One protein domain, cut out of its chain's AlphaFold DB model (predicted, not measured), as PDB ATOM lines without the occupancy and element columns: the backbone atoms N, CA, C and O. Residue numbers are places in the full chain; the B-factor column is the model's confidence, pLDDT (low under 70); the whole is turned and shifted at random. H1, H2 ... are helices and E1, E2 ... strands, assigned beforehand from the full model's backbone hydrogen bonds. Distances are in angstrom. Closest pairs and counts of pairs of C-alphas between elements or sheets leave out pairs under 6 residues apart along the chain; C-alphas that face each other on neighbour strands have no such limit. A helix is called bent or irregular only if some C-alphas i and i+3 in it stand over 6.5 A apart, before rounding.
ATOM      1  N   GLY A  10     297.365 297.000 295.157       97.19
ATOM      2  CA  GLY A  10     295.981 297.326 294.815       97.19
ATOM      3  C   GLY A  10     295.241 296.128 294.225       97.19
ATOM      4  O   GLY A  10     294.144 295.804 294.685       97.19
ATOM      5  N   ASP A  11     295.863 295.408 293.290       97.50
ATOM      6  CA  ASP A  11     295.328 294.171 292.721       97.50
ATOM      7  C   ASP A  11     295.157 293.107 293.801       97.50
ATOM      8  O   ASP A  11     294.106 292.470 293.872       97.50
ATOM      9  N   ILE A  12     296.140 292.962 294.699       96.75
ATOM     10  CA  ILE A  12     296.031 292.013 295.810       96.75
ATOM     11  C   ILE A  12     294.804 292.310 296.663       96.75
ATOM     12  O   ILE A  12     294.031 291.395 296.956       96.75
ATOM     13  N   ARG A  13     294.602 293.576 297.042       96.19
ATOM     14  CA  ARG A  13     293.439 294.003 297.832       96.19
ATOM     15  C   ARG A  13     292.130 293.739 297.088       96.19
ATOM     16  O   ARG A  13     291.221 293.155 297.675       96.19
ATOM     17  N   ARG A  14     292.045 294.112 295.805       96.19
ATOM     18  CA  ARG A  14     290.851 293.904 294.966       96.19
ATOM     19  C   ARG A  14     290.487 292.426 294.836       96.19
ATOM     20  O   ARG A  14     289.339 292.059 295.072       96.19
ATOM     21  N   ILE A  15     291.454 291.578 294.494       95.69
ATOM     22  CA  ILE A  15     291.235 290.145 294.258       95.69
ATOM     23  C   ILE A  15     290.910 289.427 295.567       95.69
ATOM     24  O   ILE A  15     289.931 288.680 295.636       95.69
ATOM     25  N   SER A  16     291.680 289.702 296.624       95.38
ATOM     26  CA  SER A  16     291.446 289.099 297.939       95.38
ATOM     27  C   SER A  16     290.075 289.474 298.496       95.38
ATOM     28  O   SER A  16     289.372 288.617 299.023       95.38
ATOM     29  N   GLY A  17     289.660 290.736 298.339       94.69
ATOM     30  CA  GLY A  17     288.349 291.209 298.787       94.69
ATOM     31  C   GLY A  17     287.171 290.577 298.041       94.69
ATOM     32  O   GLY A  17     286.082 290.489 298.600       94.69
ATOM     33  N   HIS A  18     287.373 290.110 296.806       91.38
ATOM     34  CA  HIS A  18     286.324 289.456 296.023       91.38
ATOM     35  C   HIS A  18     286.171 287.964 296.349       91.38
ATOM     36  O   HIS A  18     285.051 287.477 296.483       91.38
ATOM     37  N   GLY A  19     287.284 287.228 296.441       77.94
ATOM     38  CA  GLY A  19     287.270 285.762 296.527       77.94
ATOM     39  C   GLY A  19     287.722 285.175 297.864       77.94
ATOM     40  O   GLY A  19     287.731 283.954 298.001       77.94
ATOM     41  N   GLY A  20     288.176 286.001 298.815       82.00
ATOM     42  CA  GLY A  20     288.799 285.550 300.069       82.00
ATOM     43  C   GLY A  20     290.111 284.772 299.878       82.00
ATOM     44  O   GLY A  20     290.653 284.217 300.830       82.00
ATOM     45  N   GLN A  21     290.617 284.691 298.645       84.62
ATOM     46  CA  GLN A  21     291.864 284.014 298.316       84.62
ATOM     47  C   GLN A  21     293.029 284.974 298.512       84.62
ATOM     48  O   GLN A  21     292.957 286.115 298.075       84.62
ATOM     49  N   HIS A  22     294.119 284.494 299.105       90.31
ATOM     50  CA  HIS A  22     295.329 285.290 299.337       90.31
ATOM     51  C   HIS A  22     296.594 284.661 298.731       90.31
ATOM     52  O   HIS A  22     297.636 285.305 298.684       90.31
ATOM     53  N   ASP A  23     296.506 283.421 298.237       92.62
ATOM     54  CA  ASP A  23     297.658 282.620 297.800       92.62
ATOM     55  C   ASP A  23     297.802 282.524 296.265       92.62
ATOM     56  O   ASP A  23     298.167 281.485 295.713       92.62
ATOM     57  N   PHE A  24     297.494 283.607 295.547       94.31
ATOM     58  CA  PHE A  24     297.446 283.633 294.073       94.31
ATOM     59  C   PHE A  24     298.619 284.369 293.407       94.31
ATOM     60  O   PHE A  24     298.703 284.406 292.177       94.31
ATOM     61  N   PHE A  25     299.530 284.949 294.188       95.94
ATOM     62  CA  PHE A  25     300.721 285.635 293.688       95.94
ATOM     63  C   PHE A  25     301.987 285.095 294.360       95.94
ATOM     64  O   PHE A  25     301.934 284.496 295.432       95.94
ATOM     65  N   GLU A  26     303.131 285.296 293.720       96.12
ATOM     66  CA  GLU A  26     304.448 284.934 294.240       96.12
ATOM     67  C   GLU A  26     305.472 286.029 293.924       96.12
ATOM     68  O   GLU A  26     305.297 286.816 292.991       96.12
ATOM     69  N   MET A  27     306.552 286.069 294.707       96.25
ATOM     70  CA  MET A  27     307.744 286.842 294.367       96.25
ATOM     71  C   MET A  27     308.666 285.947 293.549       96.25
ATOM     72  O   MET A  27     309.137 284.922 294.043       96.25
ATOM     73  N   ARG A  28     308.915 286.309 292.291       94.81
ATOM     74  CA  ARG A  28     309.722 285.492 291.380       94.81
ATOM     75  C   ARG A  28     310.563 286.368 290.465       94.81
ATOM     76  O   ARG A  28     310.118 287.426 290.029       94.81
ATOM     77  N   ARG A  29     311.786 285.929 290.156       94.62
ATOM     78  CA  ARG A  29     312.601 286.566 289.110       94.62
ATOM     79  C   ARG A  29     311.923 286.421 287.741       94.62
ATOM     80  O   ARG A  29     311.273 285.393 287.508       94.62
ATOM     81  N   PRO A  30     312.068 287.403 286.835       91.69
ATOM     82  CA  PRO A  30     311.513 287.299 285.496       91.69
ATOM     83  C   PRO A  30     311.897 285.988 284.811       91.69
ATOM     84  O   PRO A  30     313.053 285.569 284.845       91.69
ATOM     85  N   SER A  31     310.917 285.332 284.194       86.19
ATOM     86  CA  SER A  31     311.136 284.055 283.499       86.19
ATOM     87  C   SER A  31     311.871 284.208 282.158       86.19
ATOM     88  O   SER A  31     312.363 283.221 281.615       86.19
ATOM     89  N   SER A  32     311.961 285.437 281.644       87.75
ATOM     90  CA  SER A  32     312.646 285.808 280.404       87.75
ATOM     91  C   SER A  32     313.486 287.074 280.618       87.75
ATOM     92  O   SER A  32     312.981 288.004 281.252       87.75
ATOM     93  N   PRO A  33     314.717 287.160 280.073       86.62
ATOM     94  CA  PRO A  33     315.526 288.382 280.099       86.62
ATOM     95  C   PRO A  33     314.859 289.582 279.420       86.62
ATOM     96  O   PRO A  33     315.052 290.698 279.881       86.62
ATOM     97  N   ALA A  34     314.006 289.349 278.414       86.62
ATOM     98  CA  ALA A  34     313.283 290.407 277.701       86.62
ATOM     99  C   ALA A  34     312.424 291.285 278.632       86.62
ATOM    100  O   ALA A  34     312.131 292.430 278.331       86.62
ATOM    101  N   TYR A  35     312.043 290.771 279.804       83.88
ATOM    102  CA  TYR A  35     311.333 291.551 280.816       83.88
ATOM    103  C   TYR A  35     312.187 292.595 281.539       83.88
ATOM    104  O   TYR A  35     311.635 293.387 282.295       83.88
ATOM    105  N   LEU A  36     313.508 292.539 281.385       87.19
ATOM    106  CA  LEU A  36     314.448 293.516 281.927       87.19
ATOM    107  C   LEU A  36     314.816 294.580 280.884       87.19
ATOM    108  O   LEU A  36     315.335 295.630 281.249       87.19
ATOM    109  N   GLU A  37     314.528 294.330 279.608       88.38
ATOM    110  CA  GLU A  37     314.744 295.252 278.494       88.38
ATOM    111  C   GLU A  37     313.531 296.189 278.405       88.38
ATOM    112  O   GLU A  37     312.519 295.838 277.812       88.38
ATOM    113  N   GLN A  38     313.589 297.334 279.093       88.31
ATOM    114  CA  GLN A  38     312.479 298.296 279.232       88.31
ATOM    115  C   GLN A  38     312.986 299.728 278.974       88.31
ATOM    116  O   GLN A  38     312.871 300.608 279.823       88.31
ATOM    117  N   GLU A  39     313.667 299.941 277.844       86.44
ATOM    118  CA  GLU A  39     314.268 301.246 277.508       86.44
ATOM    119  C   GLU A  39     313.211 302.336 277.253       86.44
ATOM    120  O   GLU A  39     313.449 303.511 277.529       86.44
ATOM    121  N   ASP A  40     312.045 301.936 276.754       89.06
ATOM    122  CA  ASP A  40     310.875 302.764 276.465       89.06
ATOM    123  C   ASP A  40     309.979 303.016 277.691       89.06
ATOM    124  O   ASP A  40     309.197 303.967 277.695       89.06
ATOM    125  N   ASP A  41     310.142 302.226 278.756       93.50
ATOM    126  CA  ASP A  41     309.499 302.423 280.055       93.50
ATOM    127  C   ASP A  41     310.507 302.308 281.218       93.50
ATOM    128  O   ASP A  41     310.548 301.310 281.953       93.50
ATOM    129  N   PRO A  42     311.345 303.341 281.422       90.88
ATOM    130  CA  PRO A  42     312.466 303.284 282.363       90.88
ATOM    131  C   PRO A  42     312.037 303.073 283.823       90.88
ATOM    132  O   PRO A  42     312.829 302.620 284.659       90.88
ATOM    133  N   ASN A  43     310.787 303.392 284.153       94.75
ATOM    134  CA  ASN A  43     310.267 303.283 285.506       94.75
ATOM    135  C   ASN A  43     309.677 301.902 285.810       94.75
ATOM    136  O   ASN A  43     309.649 301.512 286.979       94.75
ATOM    137  N   TRP A  44     309.309 301.111 284.798       95.12
ATOM    138  CA  TRP A  44     308.733 299.779 284.987       95.12
ATOM    139  C   TRP A  44     309.576 298.884 285.895       95.12
ATOM    140  O   TRP A  44     309.105 298.372 286.914       95.12
ATOM    141  N   ASN A  45     310.855 298.711 285.558       94.50
ATOM    142  CA  ASN A  45     311.767 297.882 286.345       94.50
ATOM    143  C   ASN A  45     312.026 298.485 287.726       94.50
ATOM    144  O   ASN A  45     312.072 297.751 288.710       94.50
ATOM    145  N   SER A  46     312.148 299.813 287.799       93.75
ATOM    146  CA  SER A  46     312.357 300.532 289.056       93.75
ATOM    147  C   SER A  46     311.216 300.287 290.039       93.75
ATOM    148  O   SER A  46     311.470 300.089 291.225       93.75
ATOM    149  N   TYR A  47     309.972 300.254 289.556       95.50
ATOM    150  CA  TYR A  47     308.798 300.068 290.403       95.50
ATOM    151  C   TYR A  47     308.447 298.603 290.664       95.50
ATOM    152  O   TYR A  47     307.877 298.288 291.708       95.50
ATOM    153  N   THR A  48     308.771 297.694 289.744       95.06
ATOM    154  CA  THR A  48     308.316 296.298 289.838       95.06
ATOM    155  C   THR A  48     309.352 295.333 290.409       95.06
ATOM    156  O   THR A  48     308.957 294.300 290.956       95.06
ATOM    157  N   LEU A  49     310.654 295.634 290.311       94.56
ATOM    158  CA  LEU A  49     311.717 294.769 290.824       94.56
ATOM    159  C   LEU A  49     312.069 295.094 292.279       94.56
ATOM    160  O   LEU A  49     312.250 296.243 292.677       94.56
ATOM    161  N   THR A  50     312.257 294.049 293.076       91.75
ATOM    162  CA  THR A  50     312.896 294.130 294.390       91.75
ATOM    163  C   THR A  50     314.419 294.103 294.263       91.75
ATOM    164  O   THR A  50     314.981 293.772 293.219       91.75
ATOM    165  N   ARG A  51     315.123 294.389 295.368       90.25
ATOM    166  CA  ARG A  51     316.600 294.410 295.413       90.25
ATOM    167  C   ARG A  51     317.269 293.094 294.997       90.25
ATOM    168  O   ARG A  51     318.399 293.113 294.527       90.25
ATOM    169  N   ASP A  52     316.601 291.958 295.181       92.50
ATOM    170  CA  ASP A  52     317.095 290.635 294.770       92.50
ATOM    171  C   ASP A  52     316.742 290.270 293.310       92.50
ATOM    172  O   ASP A  52     317.031 289.152 292.858       92.50
ATOM    173  N   GLY A  53     316.125 291.206 292.579       92.56
ATOM    174  CA  GLY A  53     315.679 291.067 291.195       92.56
ATOM    175  C   GLY A  53     314.384 290.271 291.027       92.56
ATOM    176  O   GLY A  53     314.042 289.907 289.901       92.56
ATOM    177  N   SER A  54     313.690 289.929 292.115       95.19
ATOM    178  CA  SER A  54     312.357 289.331 292.033       95.19
ATOM    179  C   SER A  54     311.283 290.400 291.799       95.19
ATOM    180  O   SER A  54     311.535 291.593 291.922       95.19
ATOM    181  N   ARG A  55     310.080 289.979 291.416       95.25
ATOM    182  CA  ARG A  55     308.911 290.850 291.267       95.25
ATOM    183  C   ARG A  55     307.644 290.094 291.610       95.25
ATOM    184  O   ARG A  55     307.617 288.860 291.575       95.25
ATOM    185  N   ARG A  56     306.599 290.844 291.937       96.31
ATOM    186  CA  ARG A  56     305.308 290.285 292.323       96.31
ATOM    187  C   ARG A  56     304.502 289.902 291.091       96.31
ATOM    188  O   ARG A  56     304.096 290.772 290.324       96.31
ATOM    189  N   VAL A  57     304.255 288.610 290.912       96.06
ATOM    190  CA  VAL A  57     303.552 288.081 289.737       96.06
ATOM    191  C   VAL A  57     302.431 287.134 290.131       96.06
ATOM    192  O   VAL A  57     302.486 286.501 291.186       96.06
ATOM    193  N   LEU A  58     301.415 287.002 289.277       94.81
ATOM    194  CA  LEU A  58     300.433 285.933 289.423       94.81
ATOM    195  C   LEU A  58     301.123 284.575 289.321       94.81
ATOM    196  O   LEU A  58     301.950 284.350 288.432       94.81
ATOM    197  N   LYS A  59     300.704 283.645 290.177       94.44
ATOM    198  CA  LYS A  59     301.111 282.249 290.061       94.44
ATOM    199  C   LYS A  59     300.561 281.637 288.779       94.44
ATOM    200  O   LYS A  59     299.477 281.980 288.292       94.44
ATOM    201  N   HIS A  60     301.277 280.639 288.284       91.00
ATOM    202  CA  HIS A  60     300.740 279.711 287.300       91.00
ATOM    203  C   HIS A  60     300.165 278.467 287.987       91.00
ATOM    204  O   HIS A  60     300.646 278.024 289.029       91.00
ATOM    205  N   GLY A  61     299.113 277.898 287.402       83.62
ATOM    206  CA  GLY A  61     298.593 276.584 287.753       83.62
ATOM    207  C   GLY A  61     299.540 275.455 287.334       83.62
ATOM    208  O   GLY A  61     300.592 275.669 286.729       83.62
ATOM    209  N   ARG A  62     299.145 274.210 287.627       79.31
ATOM    210  CA  ARG A  62     299.960 273.002 287.360       79.31
ATOM    211  C   ARG A  62     300.311 272.799 285.883       79.31
ATOM    212  O   ARG A  62     301.303 272.155 285.566       79.31
ATOM    213  N   ASP A  63     299.504 273.343 284.989       82.56
ATOM    214  CA  ASP A  63     299.675 273.297 283.538       82.56
ATOM    215  C   ASP A  63     300.464 274.492 282.979       82.56
ATOM    216  O   ASP A  63     300.554 274.657 281.761       82.56
ATOM    217  N   ARG A  64     301.052 275.319 283.855       81.25
ATOM    218  CA  ARG A  64     301.762 276.558 283.506       81.25
ATOM    219  C   ARG A  64     300.866 277.609 282.831       81.25
ATOM    220  O   ARG A  64     301.366 278.484 282.127       81.25
ATOM    221  N   ARG A  65     299.545 277.538 283.031       86.12
ATOM    222  CA  ARG A  65     298.603 278.616 282.686       86.12
ATOM    223  C   ARG A  65     298.374 279.529 283.886       86.12
ATOM    224  O   ARG A  65     298.695 279.162 285.008       86.12
ATOM    225  N   CYS A  66     297.831 280.725 283.667       90.12
ATOM    226  CA  CYS A  66     297.460 281.632 284.760       90.12
ATOM    227  C   CYS A  66     296.559 280.922 285.788       90.12
ATOM    228  O   CYS A  66     295.647 280.197 285.399       90.12
ATOM    229  N   HIS A  67     296.802 281.149 287.085       91.31
ATOM    230  CA  HIS A  67     296.067 280.525 288.193       91.31
ATOM    231  C   HIS A  67     294.537 280.660 288.085       91.31
ATOM    232  O   HIS A  67     293.815 279.732 288.433       91.31
ATOM    233  N   PHE A  68     294.046 281.789 287.563       92.06
ATOM    234  CA  PHE A  68     292.612 282.066 287.409       92.06
ATOM    235  C   PHE A  68     292.029 281.628 286.057       92.06
ATOM    236  O   PHE A  68     290.849 281.867 285.793       92.06
ATOM    237  N   LEU A  69     292.834 281.047 285.162       90.62
ATOM    238  CA  LEU A  69     292.389 280.667 283.825       90.62
ATOM    239  C   LEU A  69     291.792 279.255 283.823       90.62
ATOM    240  O   LEU A  69     292.463 278.271 284.127       90.62
ATOM    241  N   THR A  70     290.540 279.154 283.390       90.12
ATOM    242  CA  THR A  70     289.821 277.892 283.165       90.12
ATOM    243  C   THR A  70     289.551 277.683 281.676       90.12
ATOM    244  O   THR A  70     289.752 278.606 280.882       90.12
ATOM    245  N   PRO A  71     289.061 276.502 281.254       89.06
ATOM    246  CA  PRO A  71     288.581 276.311 279.884       89.06
ATOM    247  C   PRO A  71     287.471 277.291 279.470       89.06
ATOM    248  O   PRO A  71     287.319 277.560 278.286       89.06
ATOM    249  N   GLN A  72     286.721 277.843 280.430       89.56
ATOM    250  CA  GLN A  72     285.665 278.836 280.207       89.56
ATOM    251  C   GLN A  72     286.187 280.285 280.227       89.56
ATOM    252  O   GLN A  72     285.405 281.223 280.111       89.56
ATOM    253  N   GLY A  73     287.498 280.480 280.380       88.25
ATOM    254  CA  GLY A  73     288.132 281.788 280.492       88.25
ATOM    255  C   GLY A  73     288.558 282.129 281.919       88.25
ATOM    256  O   GLY A  73     288.696 281.262 282.787       88.25
ATOM    257  N   CYS A  74     288.849 283.409 282.149       91.31
ATOM    258  CA  CYS A  74     289.299 283.893 283.451       91.31
ATOM    259  C   CYS A  74     288.142 283.896 284.459       91.31
ATOM    260  O   CYS A  74     287.095 284.482 284.194       91.31
ATOM    261  N   GLN A  75     288.356 283.289 285.628       93.19
ATOM    262  CA  GLN A  75     287.368 283.226 286.709       93.19
ATOM    263  C   GLN A  75     287.151 284.568 287.418       93.19
ATOM    264  O   GLN A  75     286.146 284.736 288.103       93.19
ATOM    265  N   LEU A  76     288.075 285.524 287.274       93.50
ATOM    266  CA  LEU A  76     287.918 286.849 287.863       93.50
ATOM    267  C   LEU A  76     286.984 287.719 287.003       93.50
ATOM    268  O   LEU A  76     287.221 287.851 285.790       93.50
ATOM    269  N   PRO A  77     285.983 288.387 287.607       92.81
ATOM    270  CA  PRO A  77     285.213 289.428 286.932       92.81
ATOM    271  C   PRO A  77     286.119 290.563 286.453       92.81
ATOM    272  O   PRO A  77     287.115 290.877 287.106       92.81
ATOM    273  N   GLY A  78     285.757 291.216 285.344       91.06
ATOM    274  CA  GLY A  78     286.540 292.305 284.736       91.06
ATOM    275  C   GLY A  78     287.070 293.339 285.747       91.06
ATOM    276  O   GLY A  78     288.285 293.498 285.845       91.06
ATOM    277  N   PRO A  79     286.209 293.936 286.594       92.31
ATOM    278  CA  PRO A  79     286.610 294.938 287.588       92.31
ATOM    279  C   PRO A  79     287.475 294.427 288.749       92.31
ATOM    280  O   PRO A  79     287.894 295.222 289.593       92.31
ATOM    281  N   VAL A  80     287.741 293.122 288.828       95.06
ATOM    282  CA  VAL A  80     288.554 292.479 289.876       95.06
ATOM    283  C   VAL A  80     289.884 291.964 289.321       95.06
ATOM    284  O   VAL A  80     290.842 291.838 290.076       95.06
ATOM    285  N   ARG A  81     289.985 291.719 288.008       95.31
ATOM    286  CA  ARG A  81     291.220 291.252 287.349       95.31
ATOM    287  C   ARG A  81     292.416 292.168 287.656       95.31
ATOM    288  O   ARG A  81     292.197 293.358 287.874       95.31
ATOM    289  N   PRO A  82     293.662 291.667 287.619       96.62
ATOM    290  CA  PRO A  82     294.839 292.531 287.679       96.62
ATOM    291  C   PRO A  82     294.800 293.626 286.615       96.62
ATOM    292  O   PRO A  82     294.310 293.367 285.513       96.62
ATOM    293  N   LEU A  83     295.325 294.815 286.911       97.81
ATOM    294  CA  LEU A  83     295.288 295.950 285.977       97.81
ATOM    295  C   LEU A  83     295.939 295.609 284.632       97.81
ATOM    296  O   LEU A  83     295.326 295.828 283.591       97.81
ATOM    297  N   VAL A  84     297.094 294.934 284.641       95.81
ATOM    298  CA  VAL A  84     297.766 294.445 283.420       95.81
ATOM    299  C   VAL A  84     296.845 293.552 282.573       95.81
ATOM    300  O   VAL A  84     296.839 293.640 281.348       95.81
ATOM    301  N   CYS A  85     296.010 292.717 283.202       94.69
ATOM    302  CA  CYS A  85     295.043 291.880 282.486       94.69
ATOM    303  C   CYS A  85     293.838 292.652 281.939       94.69
ATOM    304  O   CYS A  85     293.176 292.138 281.043       94.69
ATOM    305  N   ARG A  86     293.500 293.812 282.511       95.00
ATOM    306  CA  ARG A  86     292.426 294.676 281.993       95.00
ATOM    307  C   ARG A  86     292.905 295.512 280.818       95.00
ATOM    308  O   ARG A  86     292.126 295.768 279.917       95.00
ATOM    309  N   ILE A  87     294.171 295.921 280.846       95.69
ATOM    310  CA  ILE A  87     294.789 296.717 279.786       95.69
ATOM    311  C   ILE A  87     295.038 295.865 278.535       95.69
ATOM    312  O   ILE A  87     294.862 296.349 277.421       95.69
ATOM    313  N   HIS A  88     295.389 294.582 278.694       91.38
ATOM    314  CA  HIS A  88     295.572 293.671 277.563       91.38
ATOM    315  C   HIS A  88     294.327 293.653 276.648       91.38
ATOM    316  O   HIS A  88     293.224 293.431 277.151       91.38
ATOM    317  N   PRO A  89     294.484 293.852 275.323       91.75
ATOM    318  CA  PRO A  89     295.698 293.646 274.532       91.75
ATOM    319  C   PRO A  89     296.482 294.912 274.193       91.75
ATOM    320  O   PRO A  89     297.303 294.892 273.282       91.75
ATOM    321  N   VAL A  90     296.238 296.011 274.890       93.75
ATOM    322  CA  VAL A  90     296.942 297.267 274.645       93.75
ATOM    323  C   VAL A  90     298.372 297.195 275.188       93.75
ATOM    324  O   VAL A  90     298.598 296.704 276.296       93.75
ATOM    325  N   GLU A  91     299.329 297.669 274.393       93.06
ATOM    326  CA  GLU A  91     300.716 297.915 274.798       93.06
ATOM    327  C   GLU A  91     300.859 299.357 275.286       93.06
ATOM    328  O   GLU A  91     300.162 300.260 274.813       93.06
ATOM    329  N   PHE A  92     301.712 299.572 276.284       95.19
ATOM    330  CA  PHE A  92     301.770 300.835 277.008       95.19
ATOM    331  C   PHE A  92     303.114 301.043 277.707       95.19
ATOM    332  O   PHE A  92     303.840 300.087 277.973       95.19
ATOM    333  N   THR A  93     303.378 302.300 278.059       96.31
ATOM    334  CA  THR A  93     304.429 302.753 278.980       96.31
ATOM    335  C   THR A  93     303.799 303.578 280.110       96.31
ATOM    336  O   THR A  93     302.574 303.772 280.166       96.31
ATOM    337  N   GLU A  94     304.618 304.136 281.009       96.81
ATOM    338  CA  GLU A  94     304.131 305.104 282.002       96.81
ATOM    339  C   GLU A  94     303.548 306.375 281.377       96.81
ATOM    340  O   GLU A  94     302.736 307.060 282.006       96.81
ATOM    341  N   LEU A  95     303.911 306.707 280.143       96.19
ATOM    342  CA  LEU A  95     303.494 307.965 279.533       96.19
ATOM    343  C   LEU A  95     302.276 307.804 278.633       96.19
ATOM    344  O   LEU A  95     301.436 308.701 278.603       96.19
ATOM    345  N   GLU A  96     302.156 306.679 277.931       95.81
ATOM    346  CA  GLU A  96     301.149 306.535 276.885       95.81
ATOM    347  C   GLU A  96     300.802 305.081 276.557       95.81
ATOM    348  O   GLU A  96     301.449 304.129 276.997       95.81
ATOM    349  N   ILE A  97     299.761 304.929 275.745       95.25
ATOM    350  CA  ILE A  97     299.445 303.703 275.019       95.25
ATOM    351  C   ILE A  97     300.265 303.695 273.723       95.25
ATOM    352  O   ILE A  97     300.154 304.618 272.920       95.25
ATOM    353  N   THR A  98     301.053 302.645 273.499       93.44
ATOM    354  CA  THR A  98     301.982 302.542 272.361       93.44
ATOM    355  C   THR A  98     301.445 301.698 271.210       93.44
ATOM    356  O   THR A  98     301.932 301.815 270.084       93.44
ATOM    357  N   GLY A  99     300.417 300.877 271.441       90.88
ATOM    358  CA  GLY A  99     299.819 300.072 270.382       90.88
ATOM    359  C   GLY A  99     298.996 298.889 270.875       90.88
ATOM    360  O   GLY A  99     298.434 298.902 271.969       90.88
ATOM    361  N   LEU A 100     298.908 297.864 270.030       89.06
ATOM    362  CA  LEU A 100     298.266 296.589 270.335       89.06
ATOM    363  C   LEU A 100     299.306 295.476 270.312       89.06
ATOM    364  O   LEU A 100     300.192 295.461 269.458       89.06
ATOM    365  N   ALA A 101     299.130 294.511 271.204       86.31
ATOM    366  CA  ALA A 101     300.014 293.373 271.322       86.31
ATOM    367  C   ALA A 101     299.993 292.526 270.043       86.31
ATOM    368  O   ALA A 101     298.935 292.090 269.578       86.31
ATOM    369  N   THR A 102     301.180 292.277 269.490       82.00
ATOM    370  CA  THR A 102     301.360 291.624 268.178       82.00
ATOM    371  C   THR A 102     300.814 290.197 268.096       82.00
ATOM    372  O   THR A 102     300.529 289.713 267.006       82.00
ATOM    373  N   GLU A 103     300.646 289.508 269.225       80.50
ATOM    374  CA  GLU A 103     300.095 288.151 269.261       80.50
ATOM    375  C   GLU A 103     298.567 288.079 269.139       80.50
ATOM    376  O   GLU A 103     298.008 286.979 269.138       80.50
ATOM    377  N   CYS A 104     297.879 289.221 269.097       80.00
ATOM    378  CA  CYS A 104     296.429 289.233 268.984       80.00
ATOM    379  C   CYS A 104     296.011 288.937 267.544       80.00
ATOM    380  O   CYS A 104     296.473 289.622 266.631       80.00
ATOM    381  N   PRO A 105     295.128 287.948 267.322       80.50
ATOM    382  CA  PRO A 105     294.843 287.463 265.985       80.50
ATOM    383  C   PRO A 105     293.808 288.363 265.294       80.50
ATOM    384  O   PRO A 105     292.632 288.019 265.146       80.50
ATOM    385  N   VAL A 106     294.251 289.565 264.923       84.44
ATOM    386  CA  VAL A 106     293.443 290.602 264.268       84.44
ATOM    387  C   VAL A 106     292.909 290.156 262.904       84.44
ATOM    388  O   VAL A 106     291.947 290.729 262.407       84.44
ATOM    389  N   GLU A 107     293.475 289.102 262.314       85.44
ATOM    390  CA  GLU A 107     293.008 288.482 261.075       85.44
ATOM    391  C   GLU A 107     291.605 287.862 261.169       85.44
ATOM    392  O   GLU A 107     290.982 287.623 260.135       85.44
ATOM    393  N   PHE A 108     291.096 287.604 262.380       86.69
ATOM    394  CA  PHE A 108     289.734 287.097 262.584       86.69
ATOM    395  C   PHE A 108     288.684 288.199 262.766       86.69
ATOM    396  O   PHE A 108     287.503 287.878 262.906       86.69
ATOM    397  N   LEU A 109     289.086 289.474 262.774       86.56
ATOM    398  CA  LEU A 109     288.162 290.598 262.914       86.56
ATOM    399  C   LEU A 109     287.371 290.824 261.624       86.56
ATOM    400  O   LEU A 109     287.874 290.625 260.513       86.56
ATOM    401  N   ALA A 110     286.121 291.266 261.762       87.00
ATOM    402  CA  ALA A 110     285.337 291.682 260.610       87.00
ATOM    403  C   ALA A 110     285.955 292.926 259.948       87.00
ATOM    404  O   ALA A 110     286.678 293.711 260.565       87.00
ATOM    405  N   GLN A 111     285.653 293.150 258.666       86.69
ATOM    406  CA  GLN A 111     286.154 294.330 257.964       86.69
ATOM    407  C   GLN A 111     285.673 295.617 258.659       86.69
ATOM    408  O   GLN A 111     284.474 295.882 258.719       86.69
ATOM    409  N   GLY A 112     286.620 296.428 259.139       83.38
ATOM    410  CA  GLY A 112     286.343 297.689 259.836       83.38
ATOM    411  C   GLY A 112     286.070 297.557 261.339       83.38
ATOM    412  O   GLY A 112     285.882 298.580 261.989       83.38
ATOM    413  N   GLU A 113     286.076 296.344 261.897       87.69
ATOM    414  CA  GLU A 113     286.035 296.105 263.344       87.69
ATOM    415  C   GLU A 113     287.446 296.247 263.931       87.69
ATOM    416  O   GLU A 113     288.398 295.646 263.424       87.69
ATOM    417  N   SER A 114     287.601 297.039 264.996       87.44
ATOM    418  CA  SER A 114     288.860 297.080 265.741       87.44
ATOM    419  C   SER A 114     288.899 295.996 266.823       87.44
ATOM    420  O   SER A 114     287.869 295.547 267.325       87.44
ATOM    421  N   LEU A 115     290.106 295.596 267.236       86.69
ATOM    422  CA  LEU A 115     290.283 294.617 268.313       86.69
ATOM    423  C   LEU A 115     289.640 295.087 269.627       86.69
ATOM    424  O   LEU A 115     289.051 294.285 270.349       86.69
ATOM    425  N   LEU A 116     289.726 296.389 269.920       88.81
ATOM    426  CA  LEU A 116     289.134 296.971 271.124       88.81
ATOM    427  C   LEU A 116     287.605 296.942 271.075       88.81
ATOM    428  O   LEU A 116     286.988 296.590 272.079       88.81
ATOM    429  N   ASP A 117     287.000 297.213 269.913       87.69
ATOM    430  CA  ASP A 117     285.545 297.109 269.739       87.69
ATOM    431  C   ASP A 117     285.066 295.673 269.979       87.69
ATOM    432  O   ASP A 117     284.119 295.447 270.734       87.69
ATOM    433  N   SER A 118     285.775 294.694 269.406       87.06
ATOM    434  CA  SER A 118     285.465 293.269 269.566       87.06
ATOM    435  C   SER A 118     285.548 292.815 271.029       87.06
ATOM    436  O   SER A 118     284.755 291.998 271.502       87.06
ATOM    437  N   MET A 119     286.484 293.398 271.781       85.19
ATOM    438  CA  MET A 119     286.668 293.149 273.211       85.19
ATOM    439  C   MET A 119     285.801 294.036 274.110       85.19
ATOM    440  O   MET A 119     285.841 293.869 275.330       85.19
ATOM    441  N   GLN A 120     284.996 294.932 273.528       88.69
ATOM    442  CA  GLN A 120     284.156 295.901 274.239       88.69
ATOM    443  C   GLN A 120     284.970 296.772 275.207       88.69
ATOM    444  O   GLN A 120     284.562 297.018 276.341       88.69
ATOM    445  N   MET A 121     286.146 297.211 274.763       89.94
ATOM    446  CA  MET A 121     287.064 298.058 275.520       89.94
ATOM    447  C   MET A 121     287.111 299.450 274.897       89.94
ATOM    448  O   MET A 121     287.266 299.583 273.685       89.94
ATOM    449  N   SER A 122     287.047 300.502 275.715       92.31
ATOM    450  CA  SER A 122     287.328 301.861 275.247       92.31
ATOM    451  C   SER A 122     288.762 302.280 275.572       92.31
ATOM    452  O   SER A 122     289.296 301.961 276.634       92.31
ATOM    453  N   VAL A 123     289.386 303.061 274.684       90.38
ATOM    454  CA  VAL A 123     290.729 303.627 274.923       90.38
ATOM    455  C   VAL A 123     290.757 304.472 276.202       90.38
ATOM    456  O   VAL A 123     291.740 304.449 276.930       90.38
ATOM    457  N   VAL A 124     289.659 305.168 276.516       94.12
ATOM    458  CA  VAL A 124     289.529 305.982 277.735       94.12
ATOM    459  C   VAL A 124     289.591 305.118 278.999       94.12
ATOM    460  O   VAL A 124     290.264 305.489 279.958       94.12
ATOM    461  N   GLU A 125     288.918 303.966 279.016       94.56
ATOM    462  CA  GLU A 125     288.988 303.037 280.151       94.56
ATOM    463  C   GLU A 125     290.375 302.421 280.295       94.56
ATOM    464  O   GLU A 125     290.898 302.346 281.409       94.56
ATOM    465  N   VAL A 126     290.985 302.020 279.176       95.38
ATOM    466  CA  VAL A 126     292.340 301.462 279.175       95.38
ATOM    467  C   VAL A 126     293.342 302.473 279.718       95.38
ATOM    468  O   VAL A 126     294.153 302.125 280.575       95.38
ATOM    469  N   GLU A 127     293.246 303.727 279.282       97.31
ATOM    470  CA  GLU A 127     294.089 304.813 279.773       97.31
ATOM    471  C   GLU A 127     293.890 305.040 281.277       97.31
ATOM    472  O   GLU A 127     294.861 305.159 282.023       97.31
ATOM    473  N   GLY A 128     292.644 304.996 281.758       97.75
ATOM    474  CA  GLY A 128     292.348 305.055 283.189       97.75
ATOM    475  C   GLY A 128     293.009 303.925 283.986       97.75
ATOM    476  O   GLY A 128     293.583 304.170 285.048       97.75
ATOM    477  N   TRP A 129     292.981 302.690 283.478       98.06
ATOM    478  CA  TRP A 129     293.653 301.556 284.127       98.06
ATOM    479  C   TRP A 129     295.175 301.647 284.059       98.06
ATOM    480  O   TRP A 129     295.837 301.238 285.012       98.06
ATOM    481  N   ARG A 130     295.729 302.185 282.967       98.12
ATOM    482  CA  ARG A 130     297.165 302.432 282.806       98.12
ATOM    483  C   ARG A 130     297.650 303.436 283.844       98.12
ATOM    484  O   ARG A 130     298.554 303.120 284.608       98.12
ATOM    485  N   VAL A 131     296.994 304.592 283.946       98.31
ATOM    486  CA  VAL A 131     297.305 305.605 284.967       98.31
ATOM    487  C   VAL A 131     297.214 304.999 286.367       98.31
ATOM    488  O   VAL A 131     298.161 305.102 287.142       98.31
ATOM    489  N   GLN A 132     296.133 304.267 286.660       98.31
ATOM    490  CA  GLN A 132     295.972 303.596 287.949       98.31
ATOM    491  C   GLN A 132     297.106 302.598 288.247       98.31
ATOM    492  O   GLN A 132     297.543 302.494 289.392       98.31
ATOM    493  N   LEU A 133     297.583 301.853 287.246       98.50
ATOM    494  CA  LEU A 133     298.675 300.894 287.409       98.50
ATOM    495  C   LEU A 133     299.963 301.594 287.845       98.50
ATOM    496  O   LEU A 133     300.568 301.171 288.828       98.50
ATOM    497  N   TYR A 134     300.367 302.662 287.154       98.31
ATOM    498  CA  TYR A 134     301.591 303.382 287.516       98.31
ATOM    499  C   TYR A 134     301.453 304.145 288.823       98.31
ATOM    500  O   TYR A 134     302.411 304.163 289.589       98.31
ATOM    501  N   ASP A 135     300.286 304.710 289.130       98.31
ATOM    502  CA  ASP A 135     300.057 305.348 290.426       98.31
ATOM    503  C   ASP A 135     300.218 304.339 291.575       98.31
ATOM    504  O   ASP A 135     300.954 304.599 292.526       98.31
ATOM    505  N   GLU A 136     299.631 303.141 291.457       98.19
ATOM    506  CA  GLU A 136     299.782 302.088 292.471       98.19
ATOM    507  C   GLU A 136     301.238 301.617 292.612       98.19
ATOM    508  O   GLU A 136     301.737 301.468 293.728       98.19
ATOM    509  N   LEU A 137     301.930 301.410 291.490       97.38
ATOM    510  CA  LEU A 137     303.336 301.001 291.472       97.38
ATOM    511  C   LEU A 137     304.260 302.070 292.076       97.38
ATOM    512  O   LEU A 137     305.161 301.748 292.854       97.38
ATOM    513  N   ARG A 138     304.016 303.342 291.756       96.81
ATOM    514  CA  ARG A 138     304.791 304.482 292.250       96.81
ATOM    515  C   ARG A 138     304.598 304.679 293.754       96.81
ATOM    516  O   ARG A 138     305.583 304.841 294.475       96.81
ATOM    517  N   ASP A 139     303.361 304.615 294.239       95.81
ATOM    518  CA  ASP A 139     303.040 304.737 295.667       95.81
ATOM    519  C   ASP A 139     303.683 303.614 296.493       95.81
ATOM    520  O   ASP A 139     304.248 303.849 297.568       95.81
ATOM    521  N   GLU A 140     303.640 302.381 295.978       93.88
ATOM    522  CA  GLU A 140     304.344 301.245 296.571       93.88
ATOM    523  C   GLU A 140     305.849 301.493 296.624       93.88
ATOM    524  O   GLU A 140     306.461 301.340 297.685       93.88
ATOM    525  N   TRP A 141     306.444 301.908 295.504       93.12
ATOM    526  CA  TRP A 141     307.874 302.173 295.422       93.12
ATOM    527  C   TRP A 141     308.314 303.218 296.451       93.12
ATOM    528  O   TRP A 141     309.258 302.962 297.205       93.12
ATOM    529  N   PHE A 142     307.597 304.342 296.552       91.12
ATOM    530  CA  PHE A 142     307.873 305.377 297.548       91.12
ATOM    531  C   PHE A 142     307.737 304.852 298.976       91.12
ATOM    532  O   PHE A 142     308.585 305.149 299.816       91.12
ATOM    533  N   THR A 143     306.711 304.046 299.251       88.50
ATOM    534  CA  THR A 143     306.493 303.468 300.582       88.50
ATOM    535  C   THR A 143     307.651 302.554 300.987       88.50
ATOM    536  O   THR A 143     308.158 302.670 302.099       88.50
ATOM    537  N   TYR A 144     308.127 301.677 300.099       83.69
ATOM    538  CA  TYR A 144     309.221 300.754 300.426       83.69
ATOM    539  C   TYR A 144     310.607 301.412 300.467       83.69
ATOM    540  O   TYR A 144     311.492 300.900 301.154       83.69
ATOM    541  N   HIS A 145     310.817 302.523 299.752       81.44
ATOM    542  CA  HIS A 145     312.119 303.197 299.687       81.44
ATOM    543  C   HIS A 145     312.282 304.354 300.679       81.44
ATOM    544  O   HIS A 145     313.418 304.665 301.031       81.44
ATOM    545  N   ASN A 146     311.187 304.946 301.168       75.69
ATOM    546  CA  ASN A 146     311.229 306.055 302.131       75.69
ATOM    547  C   ASN A 146     310.804 305.678 303.558       75.69
ATOM    548  O   ASN A 146     310.856 306.528 304.438       75.69
ATOM    549  N   ALA A 147     310.395 304.434 303.823       61.66
ATOM    550  CA  ALA A 147     310.063 303.968 305.176       61.66
ATOM    551  C   ALA A 147     311.304 303.650 306.050       61.66
ATOM    552  O   ALA A 147     311.272 302.702 306.835       61.66
ATOM    553  N   ALA A 148     312.391 304.414 305.896       46.53
ATOM    554  CA  ALA A 148     313.639 304.282 306.654       46.53
ATOM    555  C   ALA A 148     313.742 305.327 307.771       46.53
ATOM    556  O   ALA A 148     313.470 306.516 307.492       46.53
TER     557      ALA A 148
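AT A GLANCE: This is residues 10 to 148 of the 148 residues of an uncharacterized protein of Deltaproteobacteria bacterium (UniProt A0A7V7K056). One long helix, H5, runs along the longest axis, with H2, H3 and the E3–E4 hairpin packed along it. The two-stranded sheet of E1 and E2 lies farther from H5, and the loop of residues 101 to 114 reaches beyond H5's first residues. The 139 printed residues hold five named helices and four named strands, H1 E1 H2 E2 H3 E3 E4 H4 H5; the class is mixed, with under half of the residues in named elements. Both sheets are antiparallel; the whole is compact, with a radius of gyration of the C-alphas of 16.1 A, yet elongated, spanning 56 by 34 by 28 A.

HOW THE PARTS SIT: H1, residues 10 to 19, is close to but not clearly touching H5, residues 123 to 146; their closest C-alphas, Gly 10 and Glu 136, are 6.5 A apart. E1, residues 25 to 28, and E2, residues 55 to 58, are antiparallel, with N 26 and O 57 within hydrogen-bond range at 2.9 A; both are apart from H5. H2, residues 42 to 48, touches H5 with Tyr 47 and Trp 141 closest, C-alphas 5.5 A apart; only residues 137 to 141 of H5 take part. H2 is only just irregular: C-alphas 42 and 45 are 6.7 A apart. H3, residues 83 to 87, touches residues 126 to 133 of H5, the closest C-alphas being Ile 87 and Val 126, 5.4 A. E3, residues 90 to 92, and E4, residues 97 to 100, form an antiparallel hairpin, N 91 to O 99 2.9 A. Every O i to N i+4 pair is within hydrogen-bond range in H1, H3 and H5, and 2 of 3 in H2; H4, residues 115 to 118, is too short for one.

IN THESE COORDINATES: H1 begins at C-alpha 10 (295.981, 297.326, 294.815) and measures 14.6 A. H5 measures 34.2 A, from (290.729, 303.627, 274.923) to C-alpha 146 (311.229, 306.055, 302.131).

THE WHOLE: The farthest C-alphas, Gln 111 and Ala 148, are 56.8 A apart. The printed part has no cut; the links E1 to H2, E2 to H3 and E4 to H4 are long. The pLDDT is under 70 at residues 147 to 148.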